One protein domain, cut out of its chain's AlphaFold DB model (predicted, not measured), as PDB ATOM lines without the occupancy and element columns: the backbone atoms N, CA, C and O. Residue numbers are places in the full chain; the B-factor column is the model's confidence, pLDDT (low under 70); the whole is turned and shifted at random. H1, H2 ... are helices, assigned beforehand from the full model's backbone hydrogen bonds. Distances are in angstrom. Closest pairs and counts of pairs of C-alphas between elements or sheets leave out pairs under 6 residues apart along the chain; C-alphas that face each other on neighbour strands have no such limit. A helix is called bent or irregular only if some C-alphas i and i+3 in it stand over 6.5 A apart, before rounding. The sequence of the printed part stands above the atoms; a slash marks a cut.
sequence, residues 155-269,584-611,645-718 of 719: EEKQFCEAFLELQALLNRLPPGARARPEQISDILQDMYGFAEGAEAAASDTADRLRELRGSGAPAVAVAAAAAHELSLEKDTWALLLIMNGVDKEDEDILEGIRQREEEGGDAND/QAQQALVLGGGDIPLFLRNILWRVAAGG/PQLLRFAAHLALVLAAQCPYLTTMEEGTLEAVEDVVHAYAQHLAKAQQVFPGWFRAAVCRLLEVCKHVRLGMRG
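This is residues 155 to 269, 584 to 611 and 645 to 718 of the 719 residues of the protein "Nuclear pore complex protein" of Ectocarpus siliculosus (UniProt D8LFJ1). Picture one helix, H6, in the middle of a ring of helices in which H1, H2, H3, H4, H5, H8 and H9 follow each other round and back to H1, loosely closed between H8 and H9. H2 and H3 form a long helical hairpin along one side, H3 makes the longest axis, and the tip at residues 211 to 216 sticks out. The printed part has 217 residues with nine named helices, H1 to H9 in chain order, and no named strand; the class is all helix. It is elongated, 76 by 40 by 30 A, and only just compact, close to loose, with a radius of gyration of the C-alphas of 19.9 A.

Find C-alpha 155 at (9.183, -0.811, -27.657); from there H1 runs to residue 170. H2, residues 181 to 211, spans 44.3 A and is irregular: C-alphas 183 and 186 are 7.0 A apart. H3, residues 217 to 262, spans 68.1 A and ends at C-alpha 262, (-22.762, 20.171, -58.948). Past the first cut come H4, residues 584 to 591, and H5, residues 595 to 611, which is neither bent nor irregular, but only just: C-alphas 608 and 611 are 6.3 A apart. Past the second come H6, residues 645 to 661, H7, residues 663 to 667, H8, residues 670 to 689 and 28.7 A, and H9, residues 695 to 715 and 29.8 A, ending at C-alpha 715, (-23.512, 8.129, -26.598).

H1, H2, H3, H6, H8 and H9 form a bundle, a group of helices side by side. H1 and H2, a hairpin, touch at a shallow tilt of 11 degrees; their closest C-alphas, Ala 162 and Ile 187, are 6.1 A apart. H2 and H3, also a hairpin, touch with Ala 202 and Ala 227 closest, C-alphas 5.1 A apart. H3 touches H4 with residues 236 to 240 alone, closest at the C-alphas of Thr 236 and Gln 586, 6.0 A. H4 and H5 are a hairpin, closest at the C-alphas of Ala 588 and Ile 596, 5.2 A. Look next at H5 and H8, which touch at a steep tilt of 49 degrees; the closest C-alphas, Leu 604 and Ala 675, are 5.2 A apart. H8 and H9, a hairpin, only just touch, with 3 pairs of C-alphas within 8 A, the closest Ala 684 and Val 702, 6.7 A. H9 touches H1 with residues 701 to 708 alone, closest at the C-alphas of Leu 164 and Ala 701, 7.1 A. H6 and H8 are the hubs, touching four helices each, and the C-alphas of Ala 652 and Val 680, their closest, are 5.1 A apart. H7 only just touches H6 and H8, in both cases only at the corner, with 3 pairs of C-alphas within 8 A each; the closest C-alphas are Ala 659 and Leu 665, 6.1 A, and Thr 666 and Leu 673, 6.9 A. Every O i to N i+4 pair is within hydrogen-bond range in H1, H3, H4, H6 and H8; the counts are 25 of 27 in H2, 11 of 13 in H5, 16 of 17 in H9 and 0 of 1 in H7, where 2 of 2 O i to N i+3 pairs are within range.

The C-alphas farthest apart, Gly 214 and Gly 264, are 76.3 A apart. Residues 270 to 583 are not printed, a gap of 37.0 A from C-alpha 269 to C-alpha 584, nor are 612 to 644, a gap of 15.1 A from C-alpha 611 to C-alpha 645. Of the links printed whole, none is long. The mean pLDDT of the printed part is 74.1; 67 residues are under 70, among them 663 to 673 and 689 to 718.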
ATOM      1  N   GLU A 155      10.141  -1.114 -26.592       69.38
ATOM      2  CA  GLU A 155       9.183  -0.811 -27.657       69.38
ATOM      3  C   GLU A 155       7.764  -0.561 -27.114       69.38
ATOM      4  O   GLU A 155       6.998   0.218 -27.675       69.38
ATOM      5  N   GLU A 156       7.405  -1.140 -25.965       73.06
ATOM      6  CA  GLU A 156       6.070  -1.014 -25.369       73.06
ATOM      7  C   GLU A 156       5.751   0.428 -24.953       73.06
ATOM      8  O   GLU A 156       4.596   0.850 -24.988       73.06
ATOM      9  N   LYS A 157       6.780   1.232 -24.650       73.94
ATOM     10  CA  LYS A 157       6.616   2.670 -24.416       73.94
ATOM     11  C   LYS A 157       6.149   3.401 -25.681       73.94
ATOM     12  O   LYS A 157       5.267   4.248 -25.579       73.94
ATOM     13  N   GLN A 158       6.722   3.076 -26.839       78.00
ATOM     14  CA  GLN A 158       6.393   3.714 -28.119       78.00
ATOM     15  C   GLN A 158       4.958   3.380 -28.537       78.00
ATOM     16  O   GLN A 158       4.178   4.276 -28.851       78.00
ATOM     17  N   PHE A 159       4.558   2.113 -28.388       77.50
ATOM     18  CA  PHE A 159       3.163   1.704 -28.572       77.50
ATOM     19  C   PHE A 159       2.204   2.468 -27.648       77.50
ATOM     20  O   PHE A 159       1.155   2.924 -28.093       77.50
ATOM     21  N   CYS A 160       2.576   2.687 -26.382       76.12
ATOM     22  CA  CYS A 160       1.760   3.487 -25.466       76.12
ATOM     23  C   CYS A 160       1.670   4.977 -25.847       76.12
ATOM     24  O   CYS A 160       0.701   5.635 -25.472       76.12
ATOM     25  N   GLU A 161       2.655   5.537 -26.550       78.06
ATOM     26  CA  GLU A 161       2.601   6.919 -27.039       78.06
ATOM     27  C   GLU A 161       1.622   7.028 -28.221       78.06
ATOM     28  O   GLU A 161       0.667   7.802 -28.131       78.06
ATOM     29  N   ALA A 162       1.739   6.162 -29.238       77.88
ATOM     30  CA  ALA A 162       0.771   6.088 -30.345       77.88
ATOM     31  C   ALA A 162      -0.658   5.787 -29.863       77.88
ATOM     32  O   ALA A 162      -1.645   6.318 -30.376       77.88
ATOM     33  N   PHE A 163      -0.783   4.984 -28.805       75.44
ATOM     34  CA  PHE A 163      -2.048   4.748 -28.120       75.44
ATOM     35  C   PHE A 163      -2.707   6.049 -27.629       75.44
ATOM     36  O   PHE A 163      -3.910   6.255 -27.808       75.44
ATOM     37  N   LEU A 164      -1.937   6.933 -26.983       75.12
ATOM     38  CA  LEU A 164      -2.453   8.198 -26.454       75.12
ATOM     39  C   LEU A 164      -2.885   9.141 -27.577       75.12
ATOM     40  O   LEU A 164      -3.862   9.877 -27.416       75.12
ATOM     41  N   GLU A 165      -2.191   9.111 -28.710       80.19
ATOM     42  CA  GLU A 165      -2.557   9.886 -29.893       80.19
ATOM     43  C   GLU A 165      -3.872   9.405 -30.499       80.19
ATOM     44  O   GLU A 165      -4.779  10.215 -30.719       80.19
ATOM     45  N   LEU A 166      -4.034   8.089 -30.650       76.44
ATOM     46  CA  LEU A 166      -5.274   7.471 -31.117       76.44
ATOM     47  C   LEU A 166      -6.448   7.787 -30.186       76.44
ATOM     48  O   LEU A 166      -7.541   8.147 -30.623       76.44
ATOM     49  N   GLN A 167      -6.209   7.741 -28.879       74.19
ATOM     50  CA  GLN A 167      -7.192   8.157 -27.888       74.19
ATOM     51  C   GLN A 167      -7.538   9.650 -28.010       74.19
ATOM     52  O   GLN A 167      -8.703  10.042 -27.898       74.19
ATOM     53  N   ALA A 168      -6.544  10.514 -28.212       78.81
ATOM     54  CA  ALA A 168      -6.764  11.943 -28.399       78.81
ATOM     55  C   ALA A 168      -7.526  12.245 -29.698       78.81
ATOM     56  O   ALA A 168      -8.251  13.239 -29.742       78.81
ATOM     57  N   LEU A 169      -7.366  11.419 -30.734       81.00
ATOM     58  CA  LEU A 169      -8.145  11.480 -31.965       81.00
ATOM     59  C   LEU A 169      -9.604  11.087 -31.707       81.00
ATOM     60  O   LEU A 169     -10.496  11.881 -31.997       81.00
ATOM     61  N   LEU A 170      -9.847   9.933 -31.077       74.44
ATOM     62  CA  LEU A 170     -11.196   9.465 -30.731       74.44
ATOM     63  C   LEU A 170     -11.983  10.498 -29.908       74.44
ATOM     64  O   LEU A 170     -13.153  10.739 -30.176       74.44
ATOM     65  N   ASN A 171     -11.329  11.178 -28.959       76.00
ATOM     66  CA  ASN A 171     -11.953  12.235 -28.151       76.00
ATOM     67  C   ASN A 171     -12.331  13.501 -28.939       76.00
ATOM     68  O   ASN A 171     -13.149  14.293 -28.471       76.00
ATOM     69  N   ARG A 172     -11.697  13.742 -30.091       82.56
ATOM     70  CA  ARG A 172     -11.986  14.891 -30.960       82.56
ATOM     71  C   ARG A 172     -13.101  14.595 -31.961       82.56
ATOM     72  O   ARG A 172     -13.680  15.539 -32.499       82.56
ATOM     73  N   LEU A 173     -13.384  13.321 -32.229       76.12
ATOM     74  CA  LEU A 173     -14.406  12.922 -33.186       76.12
ATOM     75  C   LEU A 173     -15.814  13.091 -32.588       76.12
ATOM     76  O   LEU A 173     -16.034  12.781 -31.416       76.12
ATOM     77  N   PRO A 174     -16.791  13.565 -33.383       76.19
ATOM     78  CA  PRO A 174     -18.193  13.492 -32.995       76.19
ATOM     79  C   PRO A 174     -18.611  12.039 -32.705       76.19
ATOM     80  O   PRO A 174     -18.112  11.124 -33.366       76.19
ATOM     81  N   PRO A 175     -19.564  11.797 -31.786       66.56
ATOM     82  CA  PRO A 175     -20.117  10.461 -31.576       66.56
ATOM     83  C   PRO A 175     -20.649   9.875 -32.892       66.56
ATOM     84  O   PRO A 175     -21.449  10.514 -33.572       66.56
ATOM     85  N   GLY A 176     -20.186   8.677 -33.258       64.50
ATOM     86  CA  GLY A 176     -20.572   7.999 -34.502       64.50
ATOM     87  C   GLY A 176     -19.875   8.505 -35.773       64.50
ATOM     88  O   GLY A 176     -20.167   8.000 -36.856       64.50
ATOM     89  N   ALA A 177     -18.951   9.467 -35.678       72.75
ATOM     90  CA  ALA A 177     -18.165   9.916 -36.823       72.75
ATOM     91  C   ALA A 177     -16.967   8.992 -37.087       72.75
ATOM     92  O   ALA A 177     -16.252   8.600 -36.165       72.75
ATOM     93  N   ARG A 178     -16.728   8.693 -38.368       80.44
ATOM     94  CA  ARG A 178     -15.529   7.998 -38.855       80.44
ATOM     95  C   ARG A 178     -14.355   8.970 -38.858       80.44
ATOM     96  O   ARG A 178     -14.507  10.091 -39.348       80.44
ATOM     97  N   ALA A 179     -13.199   8.562 -38.336       82.75
ATOM     98  CA  ALA A 179     -11.982   9.336 -38.554       82.75
ATOM     99  C   ALA A 179     -11.612   9.282 -40.037       82.75
ATOM    100  O   ALA A 179     -11.704   8.227 -40.665       82.75
ATOM    101  N   ARG A 180     -11.188  10.415 -40.600       84.44
ATOM    102  CA  ARG A 180     -10.738  10.426 -41.990       84.44
ATOM    103  C   ARG A 180      -9.446   9.615 -42.128       84.44
ATOM    104  O   ARG A 180      -8.639   9.644 -41.192       84.44
ATOM    105  N   PRO A 181      -9.214   8.946 -43.268       84.50
ATOM    106  CA  PRO A 181      -8.013   8.145 -43.484       84.50
ATOM    107  C   PRO A 181      -6.704   8.891 -43.198       84.50
ATOM    108  O   PRO A 181      -5.776   8.309 -42.636       84.50
ATOM    109  N   GLU A 182      -6.632  10.196 -43.488       85.19
ATOM    110  CA  GLU A 182      -5.431  11.003 -43.231       85.19
ATOM    111  C   GLU A 182      -5.139  11.166 -41.738       85.19
ATOM    112  O   GLU A 182      -3.988  11.307 -41.348       85.19
ATOM    113  N   GLN A 183      -6.166  11.137 -40.886       85.75
ATOM    114  CA  GLN A 183      -6.008  11.330 -39.443       85.75
ATOM    115  C   GLN A 183      -5.419  10.102 -38.741       85.75
ATOM    116  O   GLN A 183      -4.951  10.220 -37.611       85.75
ATOM    117  N   ILE A 184      -5.500   8.931 -39.378       86.44
ATOM    118  CA  ILE A 184      -5.054   7.644 -38.826       86.44
ATOM    119  C   ILE A 184      -3.762   7.162 -39.503       86.44
ATOM    120  O   ILE A 184      -3.046   6.352 -38.922       86.44
ATOM    121  N   SER A 185      -3.437   7.682 -40.691       88.38
ATOM    122  CA  SER A 185      -2.275   7.261 -41.479       88.38
ATOM    123  C   SER A 185      -0.961   7.352 -40.696       88.38
ATOM    124  O   SER A 185      -0.224   6.371 -40.653       88.38
ATOM    125  N   ASP A 186      -0.708   8.475 -40.014       88.12
ATOM    126  CA  ASP A 186       0.513   8.671 -39.215       88.12
ATOM    127  C   ASP A 186       0.608   7.646 -38.072       88.12
ATOM    128  O   ASP A 186       1.645   7.023 -37.868       88.12
ATOM    129  N   ILE A 187      -0.513   7.378 -37.394       87.62
ATOM    130  CA  ILE A 187      -0.580   6.393 -36.305       87.62
ATOM    131  C   ILE A 187      -0.296   4.984 -36.840       87.62
ATOM    132  O   ILE A 187       0.417   4.214 -36.204       87.62
ATOM    133  N   LEU A 188      -0.850   4.618 -38.000       89.06
ATOM    134  CA  LEU A 188      -0.595   3.316 -38.624       89.06
ATOM    135  C   LEU A 188       0.867   3.167 -39.054       89.06
ATOM    136  O   LEU A 188       1.444   2.096 -38.862       89.06
ATOM    137  N   GLN A 189       1.463   4.235 -39.588       89.81
ATOM    138  CA  GLN A 189       2.875   4.275 -39.956       89.81
ATOM    139  C   GLN A 189       3.772   4.075 -38.728       89.81
ATOM    140  O   GLN A 189       4.705   3.273 -38.773       89.81
ATOM    141  N   ASP A 190       3.448   4.737 -37.617       88.19
ATOM    142  CA  ASP A 190       4.154   4.577 -36.349       88.19
ATOM    143  C   ASP A 190       4.028   3.142 -35.817       88.19
ATOM    144  O   ASP A 190       5.033   2.514 -35.488       88.19
ATOM    145  N   MET A 191       2.816   2.567 -35.806       87.31
ATOM    146  CA  MET A 191       2.596   1.172 -35.390       87.31
ATOM    147  C   MET A 191       3.399   0.179 -36.235       87.31
ATOM    148  O   MET A 191       3.994  -0.756 -35.691       87.31
ATOM    149  N   TYR A 192       3.430   0.388 -37.555       89.50
ATOM    150  CA  TYR A 192       4.244  -0.402 -38.472       89.50
ATOM    151  C   TYR A 192       5.736  -0.277 -38.138       89.50
ATOM    152  O   TYR A 192       6.398  -1.298 -37.938       89.50
ATOM    153  N   GLY A 193       6.254   0.948 -38.003       87.25
ATOM    154  CA  GLY A 193       7.665   1.203 -37.706       87.25
ATOM    155  C   GLY A 193       8.105   0.640 -36.352       87.25
ATOM    156  O   GLY A 193       9.200   0.092 -36.224       87.25
ATOM    157  N   PHE A 194       7.238   0.694 -35.338       87.88
ATOM    158  CA  PHE A 194       7.509   0.086 -34.034       87.88
ATOM    159  C   PHE A 194       7.555  -1.443 -34.115       87.88
ATOM    160  O   PHE A 194       8.444  -2.064 -33.527       87.88
ATOM    161  N   ALA A 195       6.629  -2.065 -34.856       86.00
ATOM    162  CA  ALA A 195       6.631  -3.511 -35.072       86.00
ATOM    163  C   ALA A 195       7.861  -3.963 -35.880       86.00
ATOM    164  O   ALA A 195       8.464  -4.987 -35.559       86.00
ATOM    165  N   GLU A 196       8.276  -3.177 -36.875       87.31
ATOM    166  CA  GLU A 196       9.489  -3.408 -37.661       87.31
ATOM    167  C   GLU A 196      10.760  -3.333 -36.812       87.31
ATOM    168  O   GLU A 196      11.575  -4.258 -36.836       87.31
ATOM    169  N   GLY A 197      10.904  -2.288 -35.994       85.31
ATOM    170  CA  GLY A 197      12.033  -2.164 -35.072       85.31
ATOM    171  C   GLY A 197      12.109  -3.330 -34.079       85.31
ATOM    172  O   GLY A 197      13.188  -3.886 -33.852       85.31
ATOM    173  N   ALA A 198      10.962  -3.750 -33.533       83.56
ATOM    174  CA  ALA A 198      10.877  -4.884 -32.614       83.56
ATOM    175  C   ALA A 198      11.242  -6.217 -33.293       83.56
ATOM    176  O   ALA A 198      11.912  -7.063 -32.689       83.56
ATOM    177  N   GLU A 199      10.800  -6.428 -34.537       86.69
ATOM    178  CA  GLU A 199      11.110  -7.623 -35.326       86.69
ATOM    179  C   GLU A 199      12.608  -7.712 -35.625       86.69
ATOM    180  O   GLU A 199      13.223  -8.749 -35.360       86.69
ATOM    181  N   ALA A 200      13.220  -6.607 -36.057       84.50
ATOM    182  CA  ALA A 200      14.656  -6.530 -36.300       84.50
ATOM    183  C   ALA A 200      15.470  -6.851 -35.032       84.50
ATOM    184  O   ALA A 200      16.408  -7.651 -35.080       84.50
ATOM    185  N   ALA A 201      15.078  -6.301 -33.876       83.00
ATOM    186  CA  ALA A 201      15.730  -6.576 -32.595       83.00
ATOM    187  C   ALA A 201      15.591  -8.048 -32.157       83.00
ATOM    188  O   ALA A 201      16.547  -8.658 -31.658       83.00
ATOM    189  N   ALA A 202      14.414  -8.651 -32.361       81.19
ATOM    190  CA  ALA A 202      14.175 -10.062 -32.062       81.19
ATOM    191  C   ALA A 202      14.974 -10.991 -32.993       81.19
ATOM    192  O   ALA A 202      15.538 -11.988 -32.536       81.19
ATOM    193  N   SER A 203      15.067 -10.640 -34.278       82.69
ATOM    194  CA  SER A 203      15.832 -11.376 -35.285       82.69
ATOM    195  C   SER A 203      17.341 -11.334 -34.996       82.69
ATOM    196  O   SER A 203      17.973 -12.390 -34.935       82.69
ATOM    197  N   ASP A 204      17.896 -10.155 -34.682       84.00
ATOM    198  CA  ASP A 204      19.299  -9.988 -34.259       84.00
ATOM    199  C   ASP A 204      19.600 -10.785 -32.980       84.00
ATOM    200  O   ASP A 204      20.615 -11.474 -32.872       84.00
ATOM    201  N   THR A 205      18.674 -10.791 -32.018       81.06
ATOM    202  CA  THR A 205      18.811 -11.614 -30.807       81.06
ATOM    203  C   THR A 205      18.872 -13.108 -31.142       81.06
ATOM    204  O   THR A 205      19.710 -13.828 -30.592       81.06
ATOM    205  N   ALA A 206      18.018 -13.587 -32.050       79.62
ATOM    206  CA  ALA A 206      18.039 -14.978 -32.496       79.62
ATOM    207  C   ALA A 206      19.358 -15.332 -33.203       79.62
ATOM    208  O   ALA A 206      19.912 -16.405 -32.958       79.62
ATOM    209  N   ASP A 207      19.886 -14.429 -34.030       81.44
ATOM    210  CA  ASP A 207      21.148 -14.622 -34.747       81.44
ATOM    211  C   ASP A 207      22.355 -14.641 -33.798       81.44
ATOM    212  O   ASP A 207      23.139 -15.593 -33.822       81.44
ATOM    213  N   ARG A 208      22.432 -13.715 -32.836       81.94
ATOM    214  CA  ARG A 208      23.462 -13.739 -31.780       81.94
ATOM    215  C   ARG A 208      23.419 -15.021 -30.951       81.94
ATOM    216  O   ARG A 208      24.461 -15.577 -30.606       81.94
ATOM    217  N   LEU A 209      22.221 -15.520 -30.629       80.31
ATOM    218  CA  LEU A 209      22.075 -16.787 -29.910       80.31
ATOM    219  C   LEU A 209      22.566 -17.980 -30.745       80.31
ATOM    220  O   LEU A 209      23.155 -18.894 -30.168       80.31
ATOM    221  N   ARG A 210      22.380 -17.971 -32.074       79.69
ATOM    222  CA  ARG A 210      22.913 -19.008 -32.980       79.69
ATOM    223  C   ARG A 210      24.440 -18.981 -33.052       79.69
ATOM    224  O   ARG A 210      25.063 -20.041 -33.104       79.69
ATOM    225  N   GLU A 211      25.039 -17.794 -33.046       81.56
ATOM    226  CA  GLU A 211      26.497 -17.619 -33.093       81.56
ATOM    227  C   GLU A 211      27.187 -18.053 -31.794       81.56
ATOM    228  O   GLU A 211      28.283 -18.625 -31.816       81.56
ATOM    229  N   LEU A 212      26.525 -17.843 -30.655       79.12
ATOM    230  CA  LEU A 212      26.976 -18.315 -29.353       79.12
ATOM    231  C   LEU A 212      26.837 -19.845 -29.271       79.12
ATOM    232  O   LEU A 212      25.856 -20.377 -28.751       79.12
ATOM    233  N   ARG A 213      27.856 -20.568 -29.765       52.53
ATOM    234  CA  ARG A 213      28.015 -22.027 -29.608       52.53
ATOM    235  C   ARG A 213      27.965 -22.406 -28.122       52.53
ATOM    236  O   ARG A 213      28.980 -22.374 -27.433       52.53
ATOM    237  N   GLY A 214      26.777 -22.752 -27.630       61.09
ATOM    238  CA  GLY A 214      26.522 -23.064 -26.221       61.09
ATOM    239  C   GLY A 214      25.156 -22.604 -25.707       61.09
ATOM    240  O   GLY A 214      24.727 -23.075 -24.655       61.09
ATOM    241  N   SER A 215      24.444 -21.733 -26.434       55.31
ATOM    242  CA  SER A 215      23.030 -21.483 -26.152       55.31
ATOM    243  C   SER A 215      22.220 -22.747 -26.489       55.31
ATOM    244  O   SER A 215      22.457 -23.418 -27.496       55.31
ATOM    245  N   GLY A 216      21.307 -23.155 -25.607       61.50
ATOM    246  CA  GLY A 216      20.457 -24.308 -25.888       61.50
ATOM    247  C   GLY A 216      19.573 -24.032 -27.110       61.50
ATOM    248  O   GLY A 216      18.962 -22.967 -27.184       61.50
ATOM    249  N   ALA A 217      19.424 -25.021 -28.001       67.75
ATOM    250  CA  ALA A 217      18.433 -25.033 -29.087       67.75
ATOM    251  C   ALA A 217      17.047 -24.435 -28.726       67.75
ATOM    252  O   ALA A 217      16.496 -23.713 -29.559       67.75
ATOM    253  N   PRO A 218      16.481 -24.635 -27.511       76.50
ATOM    254  CA  PRO A 218      15.212 -24.001 -27.139       76.50
ATOM    255  C   PRO A 218      15.248 -22.466 -27.082       76.50
ATOM    256  O   PRO A 218      14.253 -21.839 -27.425       76.50
ATOM    257  N   ALA A 219      16.357 -21.837 -26.682       73.94
ATOM    258  CA  ALA A 219      16.424 -20.374 -26.570       73.94
ATOM    259  C   ALA A 219      16.408 -19.698 -27.950       73.94
ATOM    260  O   ALA A 219      15.708 -18.706 -28.150       73.94
ATOM    261  N   VAL A 220      17.124 -20.283 -28.918       78.00
ATOM    262  CA  VAL A 220      17.093 -19.854 -30.324       78.00
ATOM    263  C   VAL A 220      15.685 -20.010 -30.900       78.00
ATOM    264  O   VAL A 220      15.198 -19.099 -31.564       78.00
ATOM    265  N   ALA A 221      15.016 -21.133 -30.622       76.56
ATOM    266  CA  ALA A 221      13.659 -21.386 -31.101       76.56
ATOM    267  C   ALA A 221      12.641 -20.374 -30.544       76.56
ATOM    268  O   ALA A 221      11.797 -19.891 -31.289       76.56
ATOM    269  N   VAL A 222      12.750 -20.000 -29.265       78.81
ATOM    270  CA  VAL A 222      11.872 -18.991 -28.647       78.81
ATOM    271  C   VAL A 222      12.088 -17.605 -29.261       78.81
ATOM    272  O   VAL A 222      11.114 -16.934 -29.596       78.81
ATOM    273  N   ALA A 223      13.341 -17.178 -29.449       76.06
ATOM    274  CA  ALA A 223      13.640 -15.891 -30.081       76.06
ATOM    275  C   ALA A 223      13.159 -15.847 -31.542       76.06
ATOM    276  O   ALA A 223      12.560 -14.864 -31.970       76.06
ATOM    277  N   ALA A 224      13.353 -16.941 -32.281       77.50
ATOM    278  CA  ALA A 224      12.875 -17.098 -33.650       77.50
ATOM    279  C   ALA A 224      11.340 -17.068 -33.754       77.50
ATOM    280  O   ALA A 224      10.803 -16.395 -34.630       77.50
ATOM    281  N   ALA A 225      10.634 -17.745 -32.843       80.19
ATOM    282  CA  ALA A 225       9.174 -17.715 -32.789       80.19
ATOM    283  C   ALA A 225       8.645 -16.304 -32.485       80.19
ATOM    284  O   ALA A 225       7.705 -15.850 -33.130       80.19
ATOM    285  N   ALA A 226       9.289 -15.579 -31.563       79.56
ATOM    286  CA  ALA A 226       8.927 -14.197 -31.258       79.56
ATOM    287  C   ALA A 226       9.177 -13.242 -32.441       79.56
ATOM    288  O   ALA A 226       8.378 -12.336 -32.665       79.56
ATOM    289  N   ALA A 227      10.262 -13.436 -33.200       82.94
ATOM    290  CA  ALA A 227      10.530 -12.665 -34.415       82.94
ATOM    291  C   ALA A 227       9.481 -12.946 -35.505       82.94
ATOM    292  O   ALA A 227       8.987 -12.018 -36.140       82.94
ATOM    293  N   HIS A 228       9.083 -14.210 -35.677       84.69
ATOM    294  CA  HIS A 228       8.021 -14.585 -36.613       84.69
ATOM    295  C   HIS A 228       6.670 -13.962 -36.228       84.69
ATOM    296  O   HIS A 228       5.997 -13.385 -37.079       84.69
ATOM    297  N   GLU A 229       6.294 -14.005 -34.945       84.94
ATOM    298  CA  GLU A 229       5.062 -13.375 -34.454       84.94
ATOM    299  C   GLU A 229       5.041 -11.863 -34.735       84.94
ATOM    300  O   GLU A 229       4.060 -11.342 -35.266       84.94
ATOM    301  N   LEU A 230       6.151 -11.170 -34.464       87.50
ATOM    302  CA  LEU A 230       6.295  -9.744 -34.761       87.50
ATOM    303  C   LEU A 230       6.287  -9.441 -36.262       87.50
ATOM    304  O   LEU A 230       5.751  -8.413 -36.667       87.50
ATOM    305  N   SER A 231       6.819 -10.333 -37.105       88.50
ATOM    306  CA  SER A 231       6.696 -10.184 -38.557       88.50
ATOM    307  C   SER A 231       5.237 -10.260 -39.004       88.50
ATOM    308  O   SER A 231       4.849  -9.498 -39.885       88.50
ATOM    309  N   LEU A 232       4.422 -11.144 -38.421       89.81
ATOM    310  CA  LEU A 232       2.993 -11.231 -38.743       89.81
ATOM    311  C   LEU A 232       2.227  -9.993 -38.276       89.81
ATOM    312  O   LEU A 232       1.322  -9.525 -38.969       89.81
ATOM    313  N   GLU A 233       2.590  -9.451 -37.118       91.38
ATOM    314  CA  GLU A 233       2.045  -8.190 -36.634       91.38
ATOM    315  C   GLU A 233       2.398  -7.028 -37.570       91.38
ATOM    316  O   GLU A 233       1.498  -6.322 -38.024       91.38
ATOM    317  N   LYS A 234       3.685  -6.875 -37.910       91.75
ATOM    318  CA  LYS A 234       4.181  -5.879 -38.867       91.75
ATOM    319  C   LYS A 234       3.425  -5.962 -40.192       91.75
ATOM    320  O   LYS A 234       2.912  -4.953 -40.670       91.75
ATOM    321  N   ASP A 235       3.290  -7.167 -40.747       91.88
ATOM    322  CA  ASP A 235       2.536  -7.403 -41.979       91.88
ATOM    323  C   ASP A 235       1.066  -6.982 -41.833       91.88
ATOM    324  O   ASP A 235       0.473  -6.474 -42.780       91.88
ATOM    325  N   THR A 236       0.458  -7.173 -40.660       92.69
ATOM    326  CA  THR A 236      -0.941  -6.786 -40.424       92.69
ATOM    327  C   THR A 236      -1.112  -5.268 -40.350       92.69
ATOM    328  O   THR A 236      -2.074  -4.737 -40.904       92.69
ATOM    329  N   TRP A 237      -0.168  -4.556 -39.726       93.50
ATOM    330  CA  TRP A 237      -0.156  -3.089 -39.737       93.50
ATOM    331  C   TRP A 237       0.075  -2.529 -41.144       93.50
ATOM    332  O   TRP A 237      -0.613  -1.591 -41.540       93.50
ATOM    333  N   ALA A 238       0.956  -3.155 -41.932       92.50
ATOM    334  CA  ALA A 238       1.159  -2.797 -43.336       92.50
ATOM    335  C   ALA A 238      -0.127  -2.956 -44.163       92.50
ATOM    336  O   ALA A 238      -0.478  -2.069 -44.937       92.50
ATOM    337  N   LEU A 239      -0.864  -4.057 -43.963       94.06
ATOM    338  CA  LEU A 239      -2.155  -4.264 -44.619       94.06
ATOM    339  C   LEU A 239      -3.158  -3.168 -44.243       94.06
ATOM    340  O   LEU A 239      -3.828  -2.631 -45.118       94.06
ATOM    341  N   LEU A 240      -3.264  -2.822 -42.957       91.50
ATOM    342  CA  LEU A 240      -4.156  -1.751 -42.499       91.50
ATOM    343  C   LEU A 240      -3.829  -0.407 -43.143       91.50
ATOM    344  O   LEU A 240      -4.744   0.306 -43.546       91.50
ATOM    345  N   LEU A 241      -2.544  -0.070 -43.247       90.94
ATOM    346  CA  LEU A 241      -2.087   1.159 -43.887       90.94
ATOM    347  C   LEU A 241      -2.492   1.200 -45.367       90.94
ATOM    348  O   LEU A 241      -3.085   2.178 -45.817       90.94
ATOM    349  N   ILE A 242      -2.244   0.111 -46.095       90.25
ATOM    350  CA  ILE A 242      -2.603  -0.019 -47.510       90.25
ATOM    351  C   ILE A 242      -4.127   0.074 -47.703       90.25
ATOM    352  O   ILE A 242      -4.608   0.814 -48.561       90.25
ATOM    353  N   MET A 243      -4.910  -0.607 -46.863       90.50
ATOM    354  CA  MET A 243      -6.378  -0.573 -46.930       90.50
ATOM    355  C   MET A 243      -6.943   0.806 -46.563       90.50
ATOM    356  O   MET A 243      -7.908   1.251 -47.179       90.50
ATOM    357  N   ASN A 244      -6.309   1.520 -45.628       88.94
ATOM    358  CA  ASN A 244      -6.632   2.913 -45.315       88.94
ATOM    359  C   ASN A 244      -6.359   3.843 -46.514       88.94
ATOM    360  O   ASN A 244      -7.103   4.796 -46.734       88.94
ATOM    361  N   GLY A 245      -5.339   3.545 -47.326       87.12
ATOM    362  CA  GLY A 245      -5.102   4.213 -48.609       87.12
ATOM    363  C   GLY A 245      -6.232   3.987 -49.619       87.12
ATOM    364  O   GLY A 245      -6.707   4.941 -50.230       87.12
ATOM    365  N   VAL A 246      -6.737   2.753 -49.734       87.56
ATOM    366  CA  VAL A 246      -7.904   2.445 -50.586       87.56
ATOM    367  C   VAL A 246      -9.152   3.190 -50.111       87.56
ATOM    368  O   VAL A 246      -9.864   3.774 -50.923       87.56
ATOM    369  N   ASP A 247      -9.399   3.220 -48.799       85.56
ATOM    370  CA  ASP A 247     -10.511   3.979 -48.217       85.56
ATOM    371  C   ASP A 247     -10.425   5.478 -48.553       85.56
ATOM    372  O   ASP A 247     -11.442   6.108 -48.839       85.56
ATOM    373  N   LYS A 248      -9.215   6.050 -48.534       85.88
ATOM    374  CA  LYS A 248      -8.977   7.444 -48.929       85.88
ATOM    375  C   LYS A 248      -9.330   7.685 -50.390       85.88
ATOM    376  O   LYS A 248     -10.040   8.634 -50.705       85.88
ATOM    377  N   GLU A 249      -8.865   6.814 -51.276       85.12
ATOM    378  CA  GLU A 249      -9.161   6.920 -52.706       85.12
ATOM    379  C   GLU A 249     -10.647   6.801 -53.007       85.12
ATOM    380  O   GLU A 249     -11.157   7.501 -53.878       85.12
ATOM    381  N   ASP A 250     -11.352   5.932 -52.287       85.44
ATOM    382  CA  ASP A 250     -12.796   5.791 -52.417       85.44
ATOM    383  C   ASP A 250     -13.513   7.099 -52.042       85.44
ATOM    384  O   ASP A 250     -14.398   7.538 -52.780       85.44
ATOM    385  N   GLU A 251     -13.108   7.754 -50.950       84.56
ATOM    386  CA  GLU A 251     -13.633   9.068 -50.551       84.56
ATOM    387  C   GLU A 251     -13.294  10.159 -51.583       84.56
ATOM    388  O   GLU A 251     -14.179  10.921 -51.976       84.56
ATOM    389  N   ASP A 252     -12.058  10.197 -52.092       85.12
ATOM    390  CA  ASP A 252     -11.623  11.161 -53.113       85.12
ATOM    391  C   ASP A 252     -12.407  10.993 -54.430       85.12
ATOM    392  O   ASP A 252     -12.844  11.974 -55.043       85.12
ATOM    393  N   ILE A 253     -12.649   9.747 -54.861       83.06
ATOM    394  CA  ILE A 253     -13.471   9.438 -56.042       83.06
ATOM    395  C   ILE A 253     -14.913   9.906 -55.821       83.06
ATOM    396  O   ILE A 253     -15.506  10.513 -56.718       83.06
ATOM    397  N   LEU A 254     -15.492   9.632 -54.649       83.00
ATOM    398  CA  LEU A 254     -16.859  10.039 -54.317       83.00
ATOM    399  C   LEU A 254     -17.006  11.560 -54.276       83.00
ATOM    400  O   LEU A 254     -17.987  12.091 -54.801       83.00
ATOM    401  N   GLU A 255     -16.036  12.268 -53.708       84.00
ATOM    402  CA  GLU A 255     -16.029  13.729 -53.671       84.00
ATOM    403  C   GLU A 255     -15.891  14.324 -55.081       84.00
ATOM    404  O   GLU A 255     -16.639  15.231 -55.453       84.00
ATOM    405  N   GLY A 256     -15.033  13.745 -55.924       82.25
ATOM    406  CA  GLY A 256     -14.918  14.132 -57.332       82.25
ATOM    407  C   GLY A 256     -16.177  13.841 -58.164       82.25
ATOM    408  O   GLY A 256     -16.416  14.504 -59.176       82.25
ATOM    409  N   ILE A 257     -16.996  12.855 -57.779       79.50
ATOM    410  CA  ILE A 257     -18.319  12.628 -58.387       79.50
ATOM    411  C   ILE A 257     -19.286  13.734 -57.959       79.50
ATOM    412  O   ILE A 257     -19.911  14.343 -58.825       79.50
ATOM    413  N   ARG A 258     -19.360  14.051 -56.660       82.56
ATOM    414  CA  ARG A 258     -20.236  15.117 -56.135       82.56
ATOM    415  C   ARG A 258     -19.952  16.469 -56.786       82.56
ATOM    416  O   ARG A 258     -20.878  17.127 -57.245       82.56
ATOM    417  N   GLN A 259     -18.679  16.846 -56.908       81.12
ATOM    418  CA  GLN A 259     -18.285  18.102 -57.560       81.12
ATOM    419  C   GLN A 259     -18.737  18.156 -59.028       81.12
ATOM    420  O   GLN A 259     -19.266  19.168 -59.481       81.12
ATOM    421  N   ARG A 260     -18.613  17.050 -59.772       78.25
ATOM    422  CA  ARG A 260     -19.076  16.979 -61.169       78.25
ATOM    423  C   ARG A 260     -20.594  17.033 -61.301       78.25
ATOM    424  O   ARG A 260     -21.090  17.624 -62.260       78.25
ATOM    425  N   GLU A 261     -21.328  16.439 -60.365       78.12
ATOM    426  CA  GLU A 261     -22.789  16.559 -60.308       78.12
ATOM    427  C   GLU A 261     -23.219  18.016 -60.079       78.12
ATOM    428  O   GLU A 261     -24.138  18.499 -60.745       78.12
ATOM    429  N   GLU A 262     -22.521  18.744 -59.202       81.38
ATOM    430  CA  GLU A 262     -22.762  20.171 -58.948       81.38
ATOM    431  C   GLU A 262     -22.447  21.055 -60.168       81.38
ATOM    432  O   GLU A 262     -23.154  22.031 -60.430       81.38
ATOM    433  N   GLU A 263     -21.439  20.687 -60.963       81.44
ATOM    434  CA  GLU A 263     -21.064  21.365 -62.212       81.44
ATOM    435  C   GLU A 263     -21.972  21.014 -63.412       81.44
ATOM    436  O   GLU A 263     -21.796  21.552 -64.509       81.44
ATOM    437  N   GLY A 264     -22.974  20.146 -63.226       72.88
ATOM    438  CA  GLY A 264     -23.908  19.731 -64.278       72.88
ATOM    439  C   GLY A 264     -23.346  18.690 -65.256       72.88
ATOM    440  O   GLY A 264     -23.845  18.574 -66.378       72.88
ATOM    441  N   GLY A 265     -22.307  17.952 -64.852       65.94
ATOM    442  CA  GLY A 265     -21.738  16.825 -65.593       65.94
ATOM    443  C   GLY A 265     -22.594  15.551 -65.527       65.94
ATOM    444  O   GLY A 265     -23.521  15.433 -64.728       65.94
ATOM    445  N   ASP A 266     -22.285  14.573 -66.384       62.72
ATOM    446  CA  ASP A 266     -22.930  13.254 -66.342       62.72
ATOM    447  C   ASP A 266     -22.456  12.469 -65.106       62.72
ATOM    448  O   ASP A 266     -21.331  11.969 -65.066       62.72
ATOM    449  N   ALA A 267     -23.342  12.332 -64.115       56.81
ATOM    450  CA  ALA A 267     -23.132  11.572 -62.879       56.81
ATOM    451  C   ALA A 267     -22.694  10.108 -63.110       56.81
ATOM    452  O   ALA A 267     -22.132   9.464 -62.221       56.81
ATOM    453  N   ASN A 268     -22.950   9.547 -64.298       58.19
ATOM    454  CA  ASN A 268     -22.619   8.161 -64.620       58.19
ATOM    455  C   ASN A 268     -21.146   7.965 -65.053       58.19
ATOM    456  O   ASN A 268     -20.648   6.830 -65.103       58.19
ATOM    457  N   ASP A 269     -20.416   9.051 -65.329       64.69
ATOM    458  CA  ASP A 269     -18.979   9.012 -65.610       64.69
ATOM    459  C   ASP A 269     -18.141   9.172 -64.332       64.69
ATOM    460  O   ASP A 269     -17.546  10.211 -64.049       64.69
ATOM    461  N   GLN A 584      -6.123 -14.589 -39.374       87.25
ATOM    462  CA  GLN A 584      -7.549 -14.295 -39.243       87.25
ATOM    463  C   GLN A 584      -7.811 -12.782 -39.255       87.25
ATOM    464  O   GLN A 584      -8.803 -12.345 -39.833       87.25
ATOM    465  N   ALA A 585      -6.902 -11.980 -38.678       88.19
ATOM    466  CA  ALA A 585      -7.008 -10.519 -38.692       88.19
ATOM    467  C   ALA A 585      -6.891  -9.999 -40.114       88.19
ATOM    468  O   ALA A 585      -7.753  -9.265 -40.582       88.19
ATOM    469  N   GLN A 586      -5.858 -10.449 -40.820       92.00
ATOM    470  CA  GLN A 586      -5.628 -10.099 -42.212       92.00
ATOM    471  C   GLN A 586      -6.832 -10.480 -43.084       92.00
ATOM    472  O   GLN A 586      -7.308  -9.645 -43.842       92.00
ATOM    473  N   GLN A 587      -7.393 -11.684 -42.923       91.44
ATOM    474  CA  GLN A 587      -8.593 -12.111 -43.653       91.44
ATOM    475  C   GLN A 587      -9.796 -11.195 -43.383       91.44
ATOM    476  O   GLN A 587     -10.422 -10.716 -44.326       91.44
ATOM    477  N   ALA A 588     -10.088 -10.897 -42.113       88.06
ATOM    478  CA  ALA A 588     -11.204 -10.030 -41.736       88.06
ATOM    479  C   ALA A 588     -11.045  -8.600 -42.275       88.06
ATOM    480  O   ALA A 588     -12.015  -7.990 -42.724       88.06
ATOM    481  N   LEU A 589      -9.818  -8.073 -42.279       89.50
ATOM    482  CA  LEU A 589      -9.503  -6.767 -42.858       89.50
ATOM    483  C   LEU A 589      -9.697  -6.752 -44.377       89.50
ATOM    484  O   LEU A 589     -10.268  -5.796 -44.910       89.50
ATOM    485  N   VAL A 590      -9.273  -7.817 -45.068       91.00
ATOM    486  CA  VAL A 590      -9.475  -7.966 -46.514       91.00
ATOM    487  C   VAL A 590     -10.957  -8.053 -46.859       91.00
ATOM    488  O   VAL A 590     -11.405  -7.305 -47.722       91.00
ATOM    489  N   LEU A 591     -11.737  -8.890 -46.173       88.69
ATOM    490  CA  LEU A 591     -13.180  -9.007 -46.417       88.69
ATOM    491  C   LEU A 591     -13.932  -7.707 -46.099       88.69
ATOM    492  O   LEU A 591     -14.819  -7.297 -46.848       88.69
ATOM    493  N   GLY A 592     -13.513  -7.008 -45.043       82.06
ATOM    494  CA  GLY A 592     -14.118  -5.755 -44.608       82.06
ATOM    495  C   GLY A 592     -15.531  -5.921 -44.037       82.06
ATOM    496  O   GLY A 592     -16.060  -7.019 -43.879       82.06
ATOM    497  N   GLY A 593     -16.163  -4.794 -43.697       73.38
ATOM    498  CA  GLY A 593     -17.568  -4.759 -43.284       73.38
ATOM    499  C   GLY A 593     -17.893  -5.627 -42.059       73.38
ATOM    500  O   GLY A 593     -17.305  -5.458 -40.993       73.38
ATOM    501  N   GLY A 594     -18.875  -6.525 -42.204       63.94
ATOM    502  CA  GLY A 594     -19.450  -7.326 -41.111       63.94
ATOM    503  C   GLY A 594     -18.526  -8.393 -40.513       63.94
ATOM    504  O   GLY A 594     -18.787  -8.854 -39.401       63.94
ATOM    505  N   ASP A 595     -17.426  -8.737 -41.188       73.94
ATOM    506  CA  ASP A 595     -16.474  -9.741 -40.701       73.94
ATOM    507  C   ASP A 595     -15.505  -9.179 -39.656       73.94
ATOM    508  O   ASP A 595     -15.071  -9.907 -38.763       73.94
ATOM    509  N   ILE A 596     -15.223  -7.871 -39.695       74.75
ATOM    510  CA  ILE A 596     -14.360  -7.196 -38.714       74.75
ATOM    511  C   ILE A 596     -14.946  -7.299 -37.286       74.75
ATOM    512  O   ILE A 596     -14.226  -7.736 -36.384       74.75
ATOM    513  N   PRO A 597     -16.233  -6.974 -37.037       66.56
ATOM    514  CA  PRO A 597     -16.855  -7.184 -35.729       66.56
ATOM    515  C   PRO A 597     -16.880  -8.649 -35.278       66.56
ATOM    516  O   PRO A 597     -16.625  -8.930 -34.108       66.56
ATOM    517  N   LEU A 598     -17.166  -9.594 -36.185       69.44
ATOM    518  CA  LEU A 598     -17.206 -11.028 -35.863       69.44
ATOM    519  C   LEU A 598     -15.824 -11.555 -35.465       69.44
ATOM    520  O   LEU A 598     -15.693 -12.291 -34.485       69.44
ATOM    521  N   PHE A 599     -14.796 -11.138 -36.199       75.06
ATOM    522  CA  PHE A 599     -13.399 -11.399 -35.889       75.06
ATOM    523  C   PHE A 599     -13.016 -10.833 -34.521       75.06
ATOM    524  O   PHE A 599     -12.509 -11.575 -33.675       75.06
ATOM    525  N   LEU A 600     -13.309  -9.549 -34.279       69.88
ATOM    526  CA  LEU A 600     -13.027  -8.899 -33.004       69.88
ATOM    527  C   LEU A 600     -13.727  -9.641 -31.871       69.88
ATOM    528  O   LEU A 600     -13.062 -10.045 -30.929       69.88
ATOM    529  N   ARG A 601     -15.021  -9.947 -31.979       70.19
ATOM    530  CA  ARG A 601     -15.722 -10.725 -30.951       70.19
ATOM    531  C   ARG A 601     -15.046 -12.073 -30.695       70.19
ATOM    532  O   ARG A 601     -14.814 -12.417 -29.545       70.19
ATOM    533  N   ASN A 602     -14.688 -12.818 -31.740       71.88
ATOM    534  CA  ASN A 602     -14.086 -14.144 -31.594       71.88
ATOM    535  C   ASN A 602     -12.686 -14.107 -30.965       71.88
ATOM    536  O   ASN A 602     -12.352 -14.987 -30.172       71.88
ATOM    537  N   ILE A 603     -11.861 -13.114 -31.293       68.69
ATOM    538  CA  ILE A 603     -10.508 -12.997 -30.734       68.69
ATOM    539  C   ILE A 603     -10.498 -12.332 -29.390       68.69
ATOM    540  O   ILE A 603      -9.837 -12.834 -28.491       68.69
ATOM    541  N   LEU A 604     -11.238 -11.245 -29.231       67.00
ATOM    542  CA  LEU A 604     -11.340 -10.566 -27.957       67.00
ATOM    543  C   LEU A 604     -11.988 -11.503 -26.928       67.00
ATOM    544  O   LEU A 604     -11.472 -11.594 -25.823       67.00
ATOM    545  N   TRP A 605     -12.989 -12.318 -27.305       65.12
ATOM    546  CA  TRP A 605     -13.486 -13.403 -26.447       65.12
ATOM    547  C   TRP A 605     -12.404 -14.442 -26.153       65.12
ATOM    548  O   TRP A 605     -12.209 -14.790 -25.002       65.12
ATOM    549  N   ARG A 606     -11.634 -14.912 -27.141       66.69
ATOM    550  CA  ARG A 606     -10.531 -15.865 -26.893       66.69
ATOM    551  C   ARG A 606      -9.435 -15.308 -25.978       66.69
ATOM    552  O   ARG A 606      -8.837 -16.064 -25.218       66.69
ATOM    553  N   VAL A 607      -9.167 -14.010 -26.062       62.28
ATOM    554  CA  VAL A 607      -8.164 -13.302 -25.256       62.28
ATOM    555  C   VAL A 607      -8.709 -12.987 -23.853       62.28
ATOM    556  O   VAL A 607      -7.958 -13.076 -22.884       62.28
ATOM    557  N   ALA A 608     -10.006 -12.684 -23.716       55.19
ATOM    558  CA  ALA A 608     -10.667 -12.333 -22.453       55.19
ATOM    559  C   ALA A 608     -11.183 -13.549 -21.654       55.19
ATOM    560  O   ALA A 608     -11.034 -13.603 -20.433       55.19
ATOM    561  N   ALA A 609     -11.739 -14.565 -22.324       55.69
ATOM    562  CA  ALA A 609     -12.341 -15.758 -21.715       55.69
ATOM    563  C   ALA A 609     -11.325 -16.693 -21.039       55.69
ATOM    564  O   ALA A 609     -11.720 -17.597 -20.309       55.69
ATOM    565  N   GLY A 610     -10.021 -16.421 -21.160       46.25
ATOM    566  CA  GLY A 610      -9.003 -17.022 -20.291       46.25
ATOM    567  C   GLY A 610      -9.191 -16.713 -18.792       46.25
ATOM    568  O   GLY A 610      -8.455 -17.252 -17.969       46.25
ATOM    569  N   GLY A 611     -10.148 -15.853 -18.413       37.28
ATOM    570  CA  GLY A 611     -10.432 -15.481 -17.023       37.28
ATOM    571  C   GLY A 611     -11.802 -15.871 -16.449       37.28
ATOM    572  O   GLY A 611     -11.992 -15.675 -15.249       37.28
ATOM    573  N   PRO A 645       2.057 -11.517 -24.281       75.75
ATOM    574  CA  PRO A 645       1.848 -10.087 -24.049       75.75
ATOM    575  C   PRO A 645       1.839  -9.286 -25.359       75.75
ATOM    576  O   PRO A 645       1.159  -8.265 -25.448       75.75
ATOM    577  N   GLN A 646       2.520  -9.782 -26.400       79.56
ATOM    578  CA  GLN A 646       2.497  -9.208 -27.743       79.56
ATOM    579  C   GLN A 646       1.095  -9.253 -28.346       79.56
ATOM    580  O   GLN A 646       0.600  -8.227 -28.805       79.56
ATOM    581  N   LEU A 647       0.425 -10.407 -28.281       82.38
ATOM    582  CA  LEU A 647      -0.914 -10.557 -28.839       82.38
ATOM    583  C   LEU A 647      -1.942  -9.683 -28.112       82.38
ATOM    584  O   LEU A 647      -2.800  -9.073 -28.747       82.38
ATOM    585  N   LEU A 648      -1.838  -9.595 -26.782       81.31
ATOM    586  CA  LEU A 648      -2.706  -8.741 -25.972       81.31
ATOM    587  C   LEU A 648      -2.519  -7.257 -26.321       81.31
ATOM    588  O   LEU A 648      -3.502  -6.531 -26.484       81.31
ATOM    589  N   ARG A 649      -1.264  -6.822 -26.494       85.31
ATOM    590  CA  ARG A 649      -0.935  -5.478 -26.980       85.31
ATOM    591  C   ARG A 649      -1.530  -5.244 -28.365       85.31
ATOM    592  O   ARG A 649      -2.242  -4.260 -28.549       85.31
ATOM    593  N   PHE A 650      -1.253  -6.127 -29.321       87.00
ATOM    594  CA  PHE A 650      -1.750  -6.019 -30.692       87.00
ATOM    595  C   PHE A 650      -3.279  -5.902 -30.724       87.00
ATOM    596  O   PHE A 650      -3.808  -4.962 -31.313       87.00
ATOM    597  N   ALA A 651      -3.990  -6.787 -30.018       84.69
ATOM    598  CA  ALA A 651      -5.450  -6.797 -29.973       84.69
ATOM    599  C   ALA A 651      -6.034  -5.494 -29.400       84.69
ATOM    600  O   ALA A 651      -7.001  -4.967 -29.949       84.69
ATOM    601  N   ALA A 652      -5.433  -4.941 -28.339       81.44
ATOM    602  CA  ALA A 652      -5.879  -3.682 -27.744       81.44
ATOM    603  C   ALA A 652      -5.723  -2.490 -28.707       81.44
ATOM    604  O   ALA A 652      -6.640  -1.679 -28.840       81.44
ATOM    605  N   HIS A 653      -4.586  -2.391 -29.400       86.06
ATOM    606  CA  HIS A 653      -4.347  -1.311 -30.363       86.06
ATOM    607  C   HIS A 653      -5.218  -1.471 -31.613       86.06
ATOM    608  O   HIS A 653      -5.838  -0.504 -32.053       86.06
ATOM    609  N   LEU A 654      -5.332  -2.693 -32.141       86.62
ATOM    610  CA  LEU A 654      -6.178  -3.002 -33.291       86.62
ATOM    611  C   LEU A 654      -7.638  -2.630 -33.017       86.62
ATOM    612  O   LEU A 654      -8.268  -1.972 -33.841       86.62
ATOM    613  N   ALA A 655      -8.168  -2.998 -31.847       80.25
ATOM    614  CA  ALA A 655      -9.541  -2.681 -31.467       80.25
ATOM    615  C   ALA A 655      -9.817  -1.169 -31.476       80.25
ATOM    616  O   ALA A 655     -10.869  -0.737 -31.943       80.25
ATOM    617  N   LEU A 656      -8.870  -0.354 -31.006       79.50
ATOM    618  CA  LEU A 656      -9.022   1.101 -30.989       79.50
ATOM    619  C   LEU A 656      -8.897   1.730 -32.374       79.50
ATOM    620  O   LEU A 656      -9.648   2.654 -32.687       79.50
ATOM    621  N   VAL A 657      -7.975   1.234 -33.204       84.62
ATOM    622  CA  VAL A 657      -7.825   1.703 -34.588       84.62
ATOM    623  C   VAL A 657      -9.113   1.422 -35.351       84.62
ATOM    624  O   VAL A 657      -9.681   2.318 -35.977       84.62
ATOM    625  N   LEU A 658      -9.636   0.204 -35.215       80.62
ATOM    626  CA  LEU A 658     -10.890  -0.185 -35.838       80.62
ATOM    627  C   LEU A 658     -12.070   0.615 -35.282       80.62
ATOM    628  O   LEU A 658     -12.909   1.044 -36.064       80.62
ATOM    629  N   ALA A 659     -12.119   0.908 -33.979       76.12
ATOM    630  CA  ALA A 659     -13.148   1.782 -33.411       76.12
ATOM    631  C   ALA A 659     -13.128   3.201 -34.016       76.12
ATOM    632  O   ALA A 659     -14.186   3.807 -34.177       76.12
ATOM    633  N   ALA A 660     -11.952   3.717 -34.387       76.69
ATOM    634  CA  ALA A 660     -11.818   5.011 -35.056       76.69
ATOM    635  C   ALA A 660     -12.221   4.958 -36.546       76.69
ATOM    636  O   ALA A 660     -12.827   5.903 -37.059       76.69
ATOM    637  N   GLN A 661     -11.910   3.857 -37.242       77.06
ATOM    638  CA  GLN A 661     -12.185   3.677 -38.676       77.06
ATOM    639  C   GLN A 661     -13.592   3.155 -38.989       77.06
ATOM    640  O   GLN A 661     -14.105   3.388 -40.082       77.06
ATOM    641  N   CYS A 662     -14.221   2.437 -38.062       72.75
ATOM    642  CA  CYS A 662     -15.488   1.744 -38.263       72.75
ATOM    643  C   CYS A 662     -16.479   2.150 -37.164       72.75
ATOM    644  O   CYS A 662     -16.650   1.420 -36.187       72.75
ATOM    645  N   PRO A 663     -17.191   3.285 -37.312       62.59
ATOM    646  CA  PRO A 663     -18.117   3.772 -36.288       62.59
ATOM    647  C   PRO A 663     -19.231   2.779 -35.969       62.59
ATOM    648  O   PRO A 663     -19.737   2.761 -34.852       62.59
ATOM    649  N   TYR A 664     -19.591   1.908 -36.916       61.69
ATOM    650  CA  TYR A 664     -20.595   0.869 -36.704       61.69
ATOM    651  C   TYR A 664     -20.166  -0.187 -35.675       61.69
ATOM    652  O   TYR A 664     -21.036  -0.833 -35.098       61.69
ATOM    653  N   LEU A 665     -18.867  -0.318 -35.357       59.12
ATOM    654  CA  LEU A 665     -18.407  -1.116 -34.210       59.12
ATOM    655  C   LEU A 665     -18.984  -0.601 -32.888       59.12
ATOM    656  O   LEU A 665     -19.215  -1.388 -31.976       59.12
ATOM    657  N   THR A 666     -19.272   0.701 -32.800       51.38
ATOM    658  CA  THR A 666     -19.904   1.313 -31.621       51.38
ATOM    659  C   THR A 666     -21.419   1.133 -31.574       51.38
ATOM    660  O   THR A 666     -22.008   1.406 -30.540       51.38
ATOM    661  N   THR A 667     -22.050   0.656 -32.653       51.72
ATOM    662  CA  THR A 667     -23.501   0.389 -32.736       51.72
ATOM    663  C   THR A 667     -23.841  -1.110 -32.742       51.72
ATOM    664  O   THR A 667     -24.984  -1.480 -32.997       51.72
ATOM    665  N   MET A 668     -22.847  -1.980 -32.539       60.22
ATOM    666  CA  MET A 668     -22.985  -3.442 -32.579       60.22
ATOM    667  C   MET A 668     -23.612  -4.017 -31.298       60.22
ATOM    668  O   MET A 668     -23.778  -3.319 -30.299       60.22
ATOM    669  N   GLU A 669     -23.948  -5.313 -31.339       58.56
ATOM    670  CA  GLU A 669     -24.404  -6.099 -30.184       58.56
ATOM    671  C   GLU A 669     -23.529  -5.842 -28.944       58.56
ATOM    672  O   GLU A 669     -22.300  -5.788 -29.052       58.56
ATOM    673  N   GLU A 670     -24.168  -5.735 -27.771       60.12
ATOM    674  CA  GLU A 670     -23.558  -5.370 -26.478       60.12
ATOM    675  C   GLU A 670     -22.245  -6.138 -26.196       60.12
ATOM    676  O   GLU A 670     -21.270  -5.549 -25.730       60.12
ATOM    677  N   GLY A 671     -22.154  -7.400 -26.633       63.44
ATOM    678  CA  GLY A 671     -20.975  -8.253 -26.453       63.44
ATOM    679  C   GLY A 671     -19.704  -7.860 -27.227       63.44
ATOM    680  O   GLY A 671     -18.616  -8.253 -26.820       63.44
ATOM    681  N   THR A 672     -19.776  -7.088 -28.321       66.75
ATOM    682  CA  THR A 672     -18.550  -6.652 -29.037       66.75
ATOM    683  C   THR A 672     -17.866  -5.506 -28.299       66.75
ATOM    684  O   THR A 672     -16.641  -5.480 -28.185       66.75
ATOM    685  N   LEU A 673     -18.658  -4.576 -27.759       68.94
ATOM    686  CA  LEU A 673     -18.150  -3.466 -26.958       68.94
ATOM    687  C   LEU A 673     -17.558  -3.973 -25.638       68.94
ATOM    688  O   LEU A 673     -16.477  -3.531 -25.255       68.94
ATOM    689  N   GLU A 674     -18.223  -4.934 -24.990       70.62
ATOM    690  CA  GLU A 674     -17.704  -5.613 -23.795       70.62
ATOM    691  C   GLU A 674     -16.353  -6.280 -24.070       70.62
ATOM    692  O   GLU A 674     -15.404  -6.072 -23.323       70.62
ATOM    693  N   ALA A 675     -16.210  -6.974 -25.200       70.12
ATOM    694  CA  ALA A 675     -14.950  -7.623 -25.540       70.12
ATOM    695  C   ALA A 675     -13.801  -6.615 -25.785       70.12
ATOM    696  O   ALA A 675     -12.649  -6.885 -25.436       70.12
ATOM    697  N   VAL A 676     -14.095  -5.435 -26.349       72.56
ATOM    698  CA  VAL A 676     -13.113  -4.340 -26.471       72.56
ATOM    699  C   VAL A 676     -12.742  -3.795 -25.089       72.56
ATOM    700  O   VAL A 676     -11.556  -3.614 -24.809       72.56
ATOM    701  N   GLU A 677     -13.728  -3.560 -24.215       73.69
ATOM    702  CA  GLU A 677     -13.491  -3.136 -22.829       73.69
ATOM    703  C   GLU A 677     -12.588  -4.139 -22.092       73.69
ATOM    704  O   GLU A 677     -11.596  -3.735 -21.479       73.69
ATOM    705  N   ASP A 678     -12.872  -5.436 -22.213       74.75
ATOM    706  CA  ASP A 678     -12.150  -6.512 -21.535       74.75
ATOM    707  C   ASP A 678     -10.697  -6.630 -21.992       74.75
ATOM    708  O   ASP A 678      -9.789  -6.711 -21.160       74.75
ATOM    709  N   VAL A 679     -10.440  -6.601 -23.302       77.19
ATOM    710  CA  VAL A 679      -9.071  -6.721 -23.825       77.19
ATOM    711  C   VAL A 679      -8.229  -5.511 -23.471       77.19
ATOM    712  O   VAL A 679      -7.070  -5.661 -23.070       77.19
ATOM    713  N   VAL A 680      -8.799  -4.310 -23.543       76.25
ATOM    714  CA  VAL A 680      -8.042  -3.127 -23.147       76.25
ATOM    715  C   VAL A 680      -7.837  -3.086 -21.628       76.25
ATOM    716  O   VAL A 680      -6.765  -2.692 -21.156       76.25
ATOM    717  N   HIS A 681      -8.806  -3.564 -20.842       75.62
ATOM    718  CA  HIS A 681      -8.642  -3.731 -19.400       75.62
ATOM    719  C   HIS A 681      -7.541  -4.746 -19.065       75.62
ATOM    720  O   HIS A 681      -6.688  -4.471 -18.217       75.62
ATOM    721  N   ALA A 682      -7.505  -5.886 -19.754       77.31
ATOM    722  CA  ALA A 682      -6.474  -6.903 -19.593       77.31
ATOM    723  C   ALA A 682      -5.081  -6.363 -19.953       77.31
ATOM    724  O   ALA A 682      -4.129  -6.573 -19.195       77.31
ATOM    725  N   TYR A 683      -4.955  -5.598 -21.043       78.31
ATOM    726  CA  TYR A 683      -3.693  -4.953 -21.417       78.31
ATOM    727  C   TYR A 683      -3.241  -3.924 -20.368       78.31
ATOM    728  O   TYR A 683      -2.083  -3.914 -19.950       78.31
ATOM    729  N   ALA A 684      -4.164  -3.125 -19.827       73.75
ATOM    730  CA  ALA A 684      -3.858  -2.227 -18.716       73.75
ATOM    731  C   ALA A 684      -3.386  -2.997 -17.465       73.75
ATOM    732  O   ALA A 684      -2.400  -2.629 -16.828       73.75
ATOM    733  N   GLN A 685      -4.040  -4.100 -17.103       74.88
ATOM    734  CA  GLN A 685      -3.578  -4.923 -15.984       74.88
ATOM    735  C   GLN A 685      -2.177  -5.503 -16.228       74.88
ATOM    736  O   GLN A 685      -1.387  -5.580 -15.283       74.88
ATOM    737  N   HIS A 686      -1.859  -5.892 -17.466       76.25
ATOM    738  CA  HIS A 686      -0.529  -6.360 -17.851       76.25
ATOM    739  C   HIS A 686       0.536  -5.280 -17.598       76.25
ATOM    740  O   HIS A 686       1.476  -5.509 -16.832       76.25
ATOM    741  N   LEU A 687       0.316  -4.074 -18.125       72.62
ATOM    742  CA  LEU A 687       1.199  -2.919 -17.929       72.62
ATOM    743  C   LEU A 687       1.365  -2.546 -16.443       72.62
ATOM    744  O   LEU A 687       2.468  -2.234 -15.991       72.62
ATOM    745  N   ALA A 688       0.287  -2.623 -15.654       70.25
ATOM    746  CA  ALA A 688       0.320  -2.341 -14.219       70.25
ATOM    747  C   ALA A 688       1.162  -3.364 -13.434       70.25
ATOM    748  O   ALA A 688       1.907  -2.992 -12.522       70.25
ATOM    749  N   LYS A 689       1.051  -4.654 -13.780       69.19
ATOM    750  CA  LYS A 689       1.807  -5.746 -13.143       69.19
ATOM    751  C   LYS A 689       3.302  -5.656 -13.429       69.19
ATOM    752  O   LYS A 689       4.098  -5.989 -12.557       69.19
ATOM    753  N   ALA A 690       3.682  -5.175 -14.607       64.44
ATOM    754  CA  ALA A 690       5.076  -5.049 -15.002       64.44
ATOM    755  C   ALA A 690       5.845  -3.905 -14.309       64.44
ATOM    756  O   ALA A 690       7.044  -3.783 -14.518       64.44
ATOM    757  N   GLN A 691       5.197  -3.074 -13.474       57.56
ATOM    758  CA  GLN A 691       5.801  -2.028 -12.618       57.56
ATOM    759  C   GLN A 691       6.757  -1.008 -13.282       57.56
ATOM    760  O   GLN A 691       7.358  -0.202 -12.574       57.56
ATOM    761  N   GLN A 692       6.896  -0.979 -14.607       53.69
ATOM    762  CA  GLN A 692       7.892  -0.130 -15.282       53.69
ATOM    763  C   GLN A 692       7.304   1.107 -15.982       53.69
ATOM    764  O   GLN A 692       8.038   2.018 -16.353       53.69
ATOM    765  N   VAL A 693       5.976   1.187 -16.050       46.94
ATOM    766  CA  VAL A 693       5.122   2.331 -16.401       46.94
ATOM    767  C   VAL A 693       5.000   3.466 -15.363       46.94
ATOM    768  O   VAL A 693       4.224   3.277 -14.431       46.94
ATOM    769  N   PHE A 694       5.691   4.619 -15.458       50.44
ATOM    770  CA  PHE A 694       5.518   5.792 -14.560       50.44
ATOM    771  C   PHE A 694       4.052   5.967 -14.060       50.44
ATOM    772  O   PHE A 694       3.153   6.209 -14.871       50.44
ATOM    773  N   PRO A 695       3.789   5.936 -12.736       50.88
ATOM    774  CA  PRO A 695       2.431   5.828 -12.175       50.88
ATOM    775  C   PRO A 695       1.451   6.951 -12.556       50.88
ATOM    776  O   PRO A 695       0.240   6.780 -12.433       50.88
ATOM    777  N   GLY A 696       1.958   8.116 -12.974       51.12
ATOM    778  CA  GLY A 696       1.149   9.299 -13.276       51.12
ATOM    779  C   GLY A 696       0.472   9.261 -14.647       51.12
ATOM    780  O   GLY A 696      -0.732   9.495 -14.736       51.12
ATOM    781  N   TRP A 697       1.218   8.946 -15.711       54.03
ATOM    782  CA  TRP A 697       0.658   8.922 -17.068       54.03
ATOM    783  C   TRP A 697      -0.174   7.661 -17.303       54.03
ATOM    784  O   TRP A 697      -1.231   7.750 -17.911       54.03
ATOM    785  N   PHE A 698       0.245   6.515 -16.756       49.19
ATOM    786  CA  PHE A 698      -0.449   5.240 -16.933       49.19
ATOM    787  C   PHE A 698      -1.842   5.267 -16.293       49.19
ATOM    788  O   PHE A 698      -2.839   4.901 -16.910       49.19
ATOM    789  N   ARG A 699      -1.946   5.808 -15.071       53.09
ATOM    790  CA  ARG A 699      -3.233   5.993 -14.392       53.09
ATOM    791  C   ARG A 699      -4.127   6.992 -15.134       53.09
ATOM    792  O   ARG A 699      -5.330   6.774 -15.201       53.09
ATOM    793  N   ALA A 700      -3.558   8.047 -15.722       54.44
ATOM    794  CA  ALA A 700      -4.301   9.000 -16.547       54.44
ATOM    795  C   ALA A 700      -4.775   8.385 -17.877       54.44
ATOM    796  O   ALA A 700      -5.917   8.615 -18.260       54.44
ATOM    797  N   ALA A 701      -3.938   7.577 -18.536       49.94
ATOM    798  CA  ALA A 701      -4.263   6.854 -19.760       49.94
ATOM    799  C   ALA A 701      -5.409   5.870 -19.507       49.94
ATOM    800  O   ALA A 701      -6.460   6.006 -20.121       49.94
ATOM    801  N   VAL A 702      -5.272   4.979 -18.515       51.41
ATOM    802  CA  VAL A 702      -6.295   3.988 -18.132       51.41
ATOM    803  C   VAL A 702      -7.595   4.647 -17.666       51.41
ATOM    804  O   VAL A 702      -8.672   4.220 -18.074       51.41
ATOM    805  N   CYS A 703      -7.539   5.707 -16.848       55.09
ATOM    806  CA  CYS A 703      -8.751   6.425 -16.437       55.09
ATOM    807  C   CYS A 703      -9.465   7.073 -17.629       55.09
ATOM    808  O   CYS A 703     -10.681   6.939 -17.733       55.09
ATOM    809  N   ARG A 704      -8.728   7.706 -18.552       54.16
ATOM    810  CA  ARG A 704      -9.315   8.278 -19.773       54.16
ATOM    811  C   ARG A 704      -9.821   7.205 -20.734       54.16
ATOM    812  O   ARG A 704     -10.747   7.445 -21.492       54.16
ATOM    813  N   LEU A 705      -9.223   6.020 -20.725       52.44
ATOM    814  CA  LEU A 705      -9.611   4.884 -21.561       52.44
ATOM    815  C   LEU A 705     -10.963   4.338 -21.100       52.44
ATOM    816  O   LEU A 705     -11.892   4.221 -21.892       52.44
ATOM    817  N   LEU A 706     -11.109   4.145 -19.786       55.19
ATOM    818  CA  LEU A 706     -12.392   3.832 -19.164       55.19
ATOM    819  C   LEU A 706     -13.426   4.949 -19.392       55.19
ATOM    820  O   LEU A 706     -14.612   4.652 -19.478       55.19
ATOM    821  N   GLU A 707     -13.016   6.217 -19.497       57.72
ATOM    822  CA  GLU A 707     -13.903   7.327 -19.885       57.72
ATOM    823  C   GLU A 707     -14.310   7.286 -21.362       57.72
ATOM    824  O   GLU A 707     -15.466   7.570 -21.649       57.72
ATOM    825  N   VAL A 708     -13.429   6.893 -22.287       51.53
ATOM    826  CA  VAL A 708     -13.758   6.728 -23.715       51.53
ATOM    827  C   VAL A 708     -14.726   5.565 -23.913       51.53
ATOM    828  O   VAL A 708     -15.764   5.757 -24.537       51.53
ATOM    829  N   CYS A 709     -14.468   4.405 -23.304       50.78
ATOM    830  CA  CYS A 709     -15.413   3.281 -23.307       50.78
ATOM    831  C   CYS A 709     -16.768   3.694 -22.704       50.78
ATOM    832  O   CYS A 709     -17.825   3.440 -23.281       50.78
ATOM    833  N   LYS A 710     -16.752   4.458 -21.600       56.50
ATOM    834  CA  LYS A 710     -17.971   5.046 -21.020       56.50
ATOM    835  C   LYS A 710     -18.640   6.073 -21.930       56.50
ATOM    836  O   LYS A 710     -19.862   6.120 -21.934       56.50
ATOM    837  N   HIS A 711     -17.905   6.896 -22.673       50.91
ATOM    838  CA  HIS A 711     -18.472   7.875 -23.601       50.91
ATOM    839  C   HIS A 711     -19.093   7.209 -24.825       50.91
ATOM    840  O   HIS A 711     -20.180   7.618 -25.223       50.91
ATOM    841  N   VAL A 712     -18.485   6.139 -25.341       48.75
ATOM    842  CA  VAL A 712     -19.107   5.257 -26.338       48.75
ATOM    843  C   VAL A 712     -20.417   4.686 -25.779       48.75
ATOM    844  O   VAL A 712     -21.472   4.827 -26.395       48.75
ATOM    845  N   ARG A 713     -20.402   4.173 -24.542       48.94
ATOM    846  CA  ARG A 713     -21.589   3.628 -23.857       48.94
ATOM    847  C   ARG A 713     -22.672   4.674 -23.545       48.94
ATOM    848  O   ARG A 713     -23.860   4.362 -23.569       48.94
ATOM    849  N   LEU A 714     -22.285   5.913 -23.231       45.00
ATOM    850  CA  LEU A 714     -23.193   7.026 -22.919       45.00
ATOM    851  C   LEU A 714     -23.769   7.681 -24.180       45.00
ATOM    852  O   LEU A 714     -24.923   8.098 -24.150       45.00
ATOM    853  N   GLY A 715     -23.017   7.715 -25.284       44.44
ATOM    854  CA  GLY A 715     -23.512   8.129 -26.598       44.44
ATOM    855  C   GLY A 715     -24.645   7.233 -27.108       44.44
ATOM    856  O   GLY A 715     -25.587   7.738 -27.708       44.44
ATOM    857  N   MET A 716     -24.621   5.936 -26.775       40.88
ATOM    858  CA  MET A 716     -25.693   4.992 -27.125       40.88
ATOM    859  C   MET A 716     -26.961   5.100 -26.269       40.88
ATOM    860  O   MET A 716     -28.018   4.671 -26.707       40.88
ATOM    861  N   ARG A 717     -26.894   5.637 -25.042       39.12
ATOM    862  CA  ARG A 717     -28.092   5.796 -24.187       39.12
ATOM    863  C   ARG A 717     -28.883   7.078 -24.479       39.12
ATOM    864  O   ARG A 717     -29.917   7.296 -23.853       39.12
ATOM    865  N   GLY A 718     -28.369   7.938 -25.360       38.09
ATOM    866  CA  GLY A 718     -28.975   9.215 -25.749       38.09
ATOM    867  C   GLY A 718     -29.601   9.244 -27.151       38.09
ATOM    868  O   GLY A 718     -30.124  10.291 -27.528       38.09
TER     869      GLY A 718